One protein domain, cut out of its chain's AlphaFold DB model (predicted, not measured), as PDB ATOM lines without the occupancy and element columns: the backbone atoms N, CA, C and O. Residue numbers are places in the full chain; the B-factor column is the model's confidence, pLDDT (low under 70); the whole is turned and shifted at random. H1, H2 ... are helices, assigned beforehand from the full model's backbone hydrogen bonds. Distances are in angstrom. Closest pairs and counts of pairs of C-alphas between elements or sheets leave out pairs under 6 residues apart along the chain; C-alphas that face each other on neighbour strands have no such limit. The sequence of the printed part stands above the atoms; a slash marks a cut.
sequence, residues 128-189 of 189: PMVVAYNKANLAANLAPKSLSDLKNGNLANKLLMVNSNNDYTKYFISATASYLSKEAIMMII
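Overview. This is residues 128 to 189 of the 189 residues of an uncharacterized protein of Clostridium perfringens (strain 13 / Type A) (UniProt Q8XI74). One long helix, H2, makes one side of a body built mostly of loops, and residues 184 to 189 stick out at its far end. The long link, residues 152 to 166, makes the second arm of a V with H2, and the short helix H1 sits between the arms. The printed part has 62 residues with two named helices, H1 then H2, and no named strand; its class is all helix, though these hold 25 residues, under half. It is only just loose, close to compact, with a radius of gyration of the C-alphas of 13.1 A and spans of 39 by 30 by 22 A.

Along the chain. H2, residues 167 to 186, runs 28.8 A from C-alpha 167 at (7.529, 30.507, 16.688) to C-alpha 186 at (21.256, 7.390, 6.358). H1, residues 147 to 151, begins at (21.940, 22.963, 7.241).

Arrangement. H1 and H2 only just touch, with 3 pairs of C-alphas within 8 A; the closest are Ser 148 and Leu 180, 6.9 A. H2 touches H1 with residues 176 to 180 alone. In H2 every O i to N i+4 pair is within hydrogen-bond range; in H1 0 of 1, beside 2 of 2 O i to N i+3 pairs.

Size, cuts and confidence. The C-alphas farthest apart, of Ala 136 and Ile 189, are 40.2 A apart. The printed part has no cut. Residues 184 to 189 have pLDDT under 70.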
ATOM      1  N   PRO A 128       9.876  29.919   2.403       81.19
ATOM      2  CA  PRO A 128      11.088  29.141   2.607       81.19
ATOM      3  C   PRO A 128      11.919  29.748   3.741       81.19
ATOM      4  O   PRO A 128      12.279  30.923   3.715       81.19
ATOM      5  N   MET A 129      12.287  28.923   4.719       81.88
ATOM      6  CA  MET A 129      13.293  29.310   5.702       81.88
ATOM      7  C   MET A 129      14.678  29.158   5.078       81.88
ATOM      8  O   MET A 129      15.075  28.057   4.699       81.88
ATOM      9  N   VAL A 130      15.407  30.267   4.957       84.62
ATOM     10  CA  VAL A 130      16.710  30.310   4.285       84.62
ATOM     11  C   VAL A 130      17.811  30.784   5.224       84.62
ATOM     12  O   VAL A 130      17.588  31.604   6.114       84.62
ATOM     13  N   VAL A 131      19.033  30.309   4.980       87.06
ATOM     14  CA  VAL A 131      20.238  30.864   5.601       87.06
ATOM     15  C   VAL A 131      20.716  32.032   4.746       87.06
ATOM     16  O   VAL A 131      21.278  31.846   3.667       87.06
ATOM     17  N   ALA A 132      20.492  33.249   5.231       89.88
ATOM     18  CA  ALA A 132      21.087  34.441   4.645       89.88
ATOM     19  C   ALA A 132      22.510  34.639   5.188       89.88
ATOM     20  O   ALA A 132      22.770  34.415   6.370       89.88
ATOM     21  N   TYR A 133      23.437  35.092   4.340       91.94
ATOM     22  CA  TYR A 133      24.799  35.426   4.757       91.94
ATOM     23  C   TYR A 133      25.221  36.799   4.233       91.94
ATOM     24  O   TYR A 133      24.827  37.229   3.146       91.94
ATOM     25  N   ASN A 134      26.062  37.487   5.004       92.62
ATOM     26  CA  ASN A 134      26.628  38.768   4.605       92.62
ATOM     27  C   ASN A 134      27.839  38.545   3.685       92.62
ATOM     28  O   ASN A 134      28.904  38.123   4.140       92.62
ATOM     29  N   LYS A 135      27.686  38.877   2.398       93.56
ATOM     30  CA  LYS A 135      28.734  38.734   1.373       93.56
ATOM     31  C   LYS A 135      29.988  39.577   1.640       93.56
ATOM     32  O   LYS A 135      31.047  39.219   1.140       93.56
ATOM     33  N   ALA A 136      29.888  40.657   2.418       93.81
ATOM     34  CA  ALA A 136      31.045  41.466   2.805       93.81
ATOM     35  C   ALA A 136      31.912  40.779   3.873       93.81
ATOM     36  O   ALA A 136      33.113  41.017   3.936       93.81
ATOM     37  N   ASN A 137      31.313  39.899   4.686       88.44
ATOM     38  CA  ASN A 137      31.973  39.282   5.841       88.44
ATOM     39  C   ASN A 137      32.255  37.781   5.658       88.44
ATOM     40  O   ASN A 137      32.986  37.193   6.455       88.44
ATOM     41  N   LEU A 138      31.670  37.144   4.638       88.88
ATOM     42  CA  LEU A 138      31.853  35.725   4.351       88.88
ATOM     43  C   LEU A 138      31.969  35.495   2.841       88.88
ATOM     44  O   LEU A 138      31.033  35.752   2.081       88.88
ATOM     45  N   ALA A 139      33.124  34.981   2.416       89.81
ATOM     46  CA  ALA A 139      33.361  34.613   1.027       89.81
ATOM     47  C   ALA A 139      32.384  33.511   0.576       89.81
ATOM     48  O   ALA A 139      32.045  32.607   1.339       89.81
ATOM     49  N   ALA A 140      31.934  33.561  -0.680       90.12
ATOM     50  CA  ALA A 140      30.875  32.680  -1.187       90.12
ATOM     51  C   ALA A 140      31.235  31.177  -1.181       90.12
ATOM     52  O   ALA A 140      30.344  30.325  -1.108       90.12
ATOM     53  N   ASN A 141      32.530  30.851  -1.246       89.56
ATOM     54  CA  ASN A 141      33.049  29.488  -1.112       89.56
ATOM     55  C   ASN A 141      33.052  28.984   0.342       89.56
ATOM     56  O   ASN A 141      33.155  27.784   0.556       89.56
ATOM     57  N   LEU A 142      32.929  29.883   1.324       87.31
ATOM     58  CA  LEU A 142      32.818  29.564   2.750       87.31
ATOM     59  C   LEU A 142      31.370  29.624   3.260       87.31
ATOM     60  O   LEU A 142      31.121  29.284   4.416       87.31
ATOM     61  N   ALA A 143      30.425  30.073   2.430       91.19
ATOM     62  CA  ALA A 143      29.011  30.100   2.779       91.19
ATOM     63  C   ALA A 143      28.449  28.670   2.896       91.19
ATOM     64  O   ALA A 143      28.739  27.849   2.015       91.19
ATOM     65  N   PRO A 144      27.633  28.378   3.929       90.81
ATOM     66  CA  PRO A 144      27.043  27.056   4.116       90.81
ATOM     67  C   PRO A 144      26.191  26.675   2.903       90.81
ATOM     68  O   PRO A 144      25.471  27.511   2.349       90.81
ATOM     69  N   LYS A 145      26.300  25.419   2.467       90.19
ATOM     70  CA  LYS A 145      25.535  24.859   1.341       90.19
ATOM     71  C   LYS A 145      24.399  23.962   1.818       90.19
ATOM     72  O   LYS A 145      23.456  23.726   1.072       90.19
ATOM     73  N   SER A 146      24.475  23.507   3.063       89.12
ATOM     74  CA  SER A 146      23.472  22.699   3.744       89.12
ATOM     75  C   SER A 146      23.249  23.187   5.177       89.12
ATOM     76  O   SER A 146      24.074  23.910   5.741       89.12
ATOM     77  N   LEU A 147      22.150  22.752   5.803       87.44
ATOM     78  CA  LEU A 147      21.940  22.963   7.241       87.44
ATOM     79  C   LEU A 147      23.018  22.255   8.076       87.44
ATOM     80  O   LEU A 147      23.407  22.752   9.131       87.44
ATOM     81  N   SER A 148      23.555  21.141   7.575       87.94
ATOM     82  CA  SER A 148      24.650  20.403   8.204       87.94
ATOM     83  C   SER A 148      25.944  21.213   8.272       87.94
ATOM     84  O   SER A 148      26.691  21.053   9.234       87.94
ATOM     85  N   ASP A 149      26.184  22.137   7.336       89.75
ATOM     86  CA  ASP A 149      27.361  23.016   7.359       89.75
ATOM     87  C   ASP A 149      27.319  24.051   8.485       89.75
ATOM     88  O   ASP A 149      28.355  24.607   8.845       89.75
ATOM     89  N   LEU A 150      26.148  24.303   9.082       88.12
ATOM     90  CA  LEU A 150      26.016  25.252  10.190       88.12
ATOM     91  C   LEU A 150      26.798  24.811  11.436       88.12
ATOM     92  O   LEU A 150      27.123  25.649  12.274       88.12
ATOM     93  N   LYS A 151      27.153  23.523  11.546       86.00
ATOM     94  CA  LYS A 151      28.001  22.996  12.628       86.00
ATOM     95  C   LYS A 151      29.501  23.219  12.399       86.00
ATOM     96  O   LYS A 151      30.300  22.910  13.281       86.00
ATOM     97  N   ASN A 152      29.904  23.706  11.223       86.62
ATOM     98  CA  ASN A 152      31.313  23.858  10.880       86.62
ATOM     99  C   ASN A 152      31.969  24.936  11.755       86.62
ATOM    100  O   ASN A 152      31.461  26.047  11.910       86.62
ATOM    101  N   GLY A 153      33.151  24.629  12.299       85.31
ATOM    102  CA  GLY A 153      33.842  25.511  13.248       85.31
ATOM    103  C   GLY A 153      34.213  26.891  12.686       85.31
ATOM    104  O   GLY A 153      34.344  27.848  13.443       85.31
ATOM    105  N   ASN A 154      34.317  27.044  11.362       84.69
ATOM    106  CA  ASN A 154      34.559  28.338  10.709       84.69
ATOM    107  C   ASN A 154      33.388  29.338  10.861       84.69
ATOM    108  O   ASN A 154      33.591  30.544  10.650       84.69
ATOM    109  N   LEU A 155      32.198  28.849  11.234       88.81
ATOM    110  CA  LEU A 155      30.991  29.626  11.533       88.81
ATOM    111  C   LEU A 155      30.775  29.859  13.037       88.81
ATOM    112  O   LEU A 155      29.816  30.538  13.414       88.81
ATOM    113  N   ALA A 156      31.660  29.354  13.903       86.88
ATOM    114  CA  ALA A 156      31.575  29.588  15.342       86.88
ATOM    115  C   ALA A 156      31.505  31.095  15.647       86.88
ATOM    116  O   ALA A 156      32.268  31.888  15.092       86.88
ATOM    117  N   ASN A 157      30.569  31.487  16.518       88.19
ATOM    118  CA  ASN A 157      30.278  32.879  16.893       88.19
ATOM    119  C   ASN A 157      29.831  33.802  15.736       88.19
ATOM    120  O   ASN A 157      29.828  35.019  15.899       88.19
ATOM    121  N   LYS A 158      29.449  33.251  14.573       88.44
ATOM    122  CA  LYS A 158      28.985  34.016  13.395       88.44
ATOM    123  C   LYS A 158      27.526  33.747  13.014       88.44
ATOM    124  O   LYS A 158      27.039  34.322  12.042       88.44
ATOM    125  N   LEU A 159      26.839  32.873  13.748       89.00
ATOM    126  CA  LEU A 159      25.429  32.561  13.529       89.00
ATOM    127  C   LEU A 159      24.555  33.521  14.334       89.00
ATOM    128  O   LEU A 159      24.728  33.661  15.543       89.00
ATOM    129  N   LEU A 160      23.602  34.154  13.657       89.62
ATOM    130  CA  LEU A 160      22.584  34.994  14.272       89.62
ATOM    131  C   LEU A 160      21.212  34.406  13.953       89.62
ATOM    132  O   LEU A 160      20.914  34.103  12.800       89.62
ATOM    133  N   MET A 161      20.382  34.260  14.978       86.81
ATOM    134  CA  MET A 161      19.016  33.768  14.863       86.81
ATOM    135  C   MET A 161      18.110  34.637  15.730       86.81
ATOM    136  O   MET A 161      18.525  35.115  16.787       86.81
ATOM    137  N   VAL A 162      16.875  34.858  15.278       85.56
ATOM    138  CA  VAL A 162      15.850  35.530  16.089       85.56
ATOM    139  C   VAL A 162      15.624  34.717  17.367       85.56
ATOM    140  O   VAL A 162      15.776  33.497  17.355       85.56
ATOM    141  N   ASN A 163      15.269  35.388  18.466       87.06
ATOM    142  CA  ASN A 163      15.036  34.781  19.781       87.06
ATOM    143  C   ASN A 163      14.279  33.435  19.687       87.06
ATOM    144  O   ASN A 163      13.277  33.336  18.981       87.06
ATOM    145  N   SER A 164      14.734  32.418  20.427       83.75
ATOM    146  CA  SER A 164      14.154  31.065  20.440       83.75
ATOM    147  C   SER A 164      12.693  30.998  20.884       83.75
ATOM    148  O   SER A 164      12.023  30.004  20.624       83.75
ATOM    149  N   ASN A 165      12.178  32.042  21.533       83.75
ATOM    150  CA  ASN A 165      10.769  32.132  21.903       83.75
ATOM    151  C   ASN A 165       9.857  32.487  20.719       83.75
ATOM    152  O   ASN A 165       8.649  32.290  20.827       83.75
ATOM    153  N   ASN A 166      10.410  32.969  19.601       84.44
ATOM    154  CA  ASN A 166       9.660  33.213  18.374       84.44
ATOM    155  C   ASN A 166       9.280  31.886  17.696       84.44
ATOM    156  O   ASN A 166      10.117  30.991  17.564       84.44
ATOM    157  N   ASP A 167       8.038  31.769  17.233       78.50
ATOM    158  CA  ASP A 167       7.529  30.507  16.688       78.50
ATOM    159  C   ASP A 167       8.265  30.066  15.420       78.50
ATOM    160  O   ASP A 167       8.583  28.885  15.297       78.50
ATOM    161  N   TYR A 168       8.666  30.988  14.536       81.00
ATOM    162  CA  TYR A 168       9.473  30.640  13.359       81.00
ATOM    163  C   TYR A 168      10.819  30.037  13.753       81.00
ATOM    164  O   TYR A 168      11.257  29.059  13.148       81.00
ATOM    165  N   THR A 169      11.461  30.566  14.797       86.69
ATOM    166  CA  THR A 169      12.710  29.997  15.310       86.69
ATOM    167  C   THR A 169      12.490  28.586  15.862       86.69
ATOM    168  O   THR A 169      13.275  27.686  15.563       86.69
ATOM    169  N   LYS A 170      11.411  28.352  16.622       86.06
ATOM    170  CA  LYS A 170      11.077  27.008  17.130       86.06
ATOM    171  C   LYS A 170      10.827  26.025  15.989       86.06
ATOM    172  O   LYS A 170      11.353  24.913  16.022       86.06
ATOM    173  N   TYR A 171      10.069  26.437  14.970       83.38
ATOM    174  CA  TYR A 171       9.830  25.627  13.776       83.38
ATOM    175  C   TYR A 171      11.135  25.309  13.044       83.38
ATOM    176  O   TYR A 171      11.379  24.145  12.728       83.38
ATOM    177  N   PHE A 172      12.008  26.301  12.845       86.38
ATOM    178  CA  PHE A 172      13.308  26.105  12.201       86.38
ATOM    179  C   PHE A 172      14.175  25.086  12.935       86.38
ATOM    180  O   PHE A 172      14.724  24.179  12.309       86.38
ATOM    181  N   ILE A 173      14.285  25.214  14.261       86.31
ATOM    182  CA  ILE A 173      15.082  24.306  15.089       86.31
ATOM    183  C   ILE A 173      14.508  22.887  15.011       86.31
ATOM    184  O   ILE A 173      15.257  21.950  14.746       86.31
ATOM    185  N   SER A 174      13.193  22.724  15.179       84.69
ATOM    186  CA  SER A 174      12.525  21.416  15.121       84.69
ATOM    187  C   SER A 174      12.675  20.739  13.755       84.69
ATOM    188  O   SER A 174      12.982  19.544  13.678       84.69
ATOM    189  N   ALA A 175      12.512  21.499  12.670       84.31
ATOM    190  CA  ALA A 175      12.701  21.009  11.309       84.31
ATOM    191  C   ALA A 175      14.165  20.622  11.050       84.31
ATOM    192  O   ALA A 175      14.429  19.543  10.521       84.31
ATOM    193  N   THR A 176      15.116  21.450  11.490       85.12
ATOM    194  CA  THR A 176      16.555  21.183  11.351       85.12
ATOM    195  C   THR A 176      16.966  19.946  12.146       85.12
ATOM    196  O   THR A 176      17.646  19.079  11.611       85.12
ATOM    197  N   ALA A 177      16.508  19.799  13.391       85.56
ATOM    198  CA  ALA A 177      16.781  18.614  14.205       85.56
ATOM    199  C   ALA A 177      16.231  17.333  13.555       85.56
ATOM    200  O   ALA A 177      16.926  16.320  13.496       85.56
ATOM    201  N   SER A 178      15.012  17.396  13.010       85.25
ATOM    202  CA  SER A 178      14.385  16.279  12.287       85.25
ATOM    203  C   SER A 178      15.100  15.941  10.975       85.25
ATOM    204  O   SER A 178      15.153  14.780  10.578       85.25
ATOM    205  N   TYR A 179      15.639  16.946  10.283       84.19
ATOM    206  CA  TYR A 179      16.431  16.765   9.069       84.19
ATOM    207  C   TYR A 179      17.773  16.089   9.380       84.19
ATOM    208  O   TYR A 179      18.106  15.058   8.798       84.19
ATOM    209  N   LEU A 180      18.507  16.627  10.357       83.44
ATOM    210  CA  LEU A 180      19.821  16.124  10.753       83.44
ATOM    211  C   LEU A 180      19.754  14.709  11.343       83.44
ATOM    212  O   LEU A 180      20.671  13.918  11.131       83.44
ATOM    213  N   SER A 181      18.677  14.362  12.054       83.00
ATOM    214  CA  SER A 181      18.495  13.004  12.581       83.00
ATOM    215  C   SER A 181      18.280  11.974  11.468       83.00
ATOM    216  O   SER A 181      18.843  10.883  11.531       83.00
ATOM    217  N   LYS A 182      17.534  12.326  10.413       79.44
ATOM    218  CA  LYS A 182      17.356  11.468   9.231       79.44
ATOM    219  C   LYS A 182      18.654  11.296   8.443       79.44
ATOM    220  O   LYS A 182      18.962  10.176   8.043       79.44
ATOM    221  N   GLU A 183      19.434  12.365   8.260       72.81
ATOM    222  CA  GLU A 183      20.763  12.266   7.637       72.81
ATOM    223  C   GLU A 183      21.704  11.356   8.436       72.81
ATOM    224  O   GLU A 183      22.409  10.537   7.852       72.81
ATOM    225  N   ALA A 184      21.703  11.467   9.769       66.19
ATOM    226  CA  ALA A 184      22.532  10.623  10.625       66.19
ATOM    227  C   ALA A 184      22.182   9.134  10.486       66.19
ATOM    228  O   ALA A 184      23.083   8.303  10.428       66.19
ATOM    229  N   ILE A 185      20.892   8.799  10.374       63.25
ATOM    230  CA  ILE A 185      20.438   7.421  10.132       63.25
ATOM    231  C   ILE A 185      20.914   6.923   8.759       63.25
ATOM    232  O   ILE A 185      21.427   5.813   8.666       63.25
ATOM    233  N   MET A 186      20.812   7.748   7.714       56.72
ATOM    234  CA  MET A 186      21.256   7.390   6.358       56.72
ATOM    235  C   MET A 186      22.773   7.204   6.217       56.72
ATOM    236  O   MET A 186      23.201   6.555   5.274       56.72
ATOM    237  N   MET A 187      23.587   7.766   7.115       58.22
ATOM    238  CA  MET A 187      25.045   7.566   7.125       58.22
ATOM    239  C   MET A 187      25.493   6.302   7.876       58.22
ATOM    240  O   MET A 187      26.670   5.951   7.814       58.22
ATOM    241  N   ILE A 188      24.594   5.654   8.623       51.47
ATOM    242  CA  ILE A 188      24.889   4.453   9.427       51.47
ATOM    243  C   ILE A 188      24.479   3.161   8.689       51.47
ATOM    244  O   ILE A 188      24.891   2.072   9.090       51.47
ATOM    245  N   ILE A 189      23.702   3.278   7.608       45.88
ATOM    246  CA  ILE A 189      23.260   2.180   6.732       45.88
ATOM    247  C   ILE A 189      24.136   2.162   5.479       45.88
ATOM    248  O   ILE A 189      24.555   1.054   5.080       45.88
TER     249      ILE A 189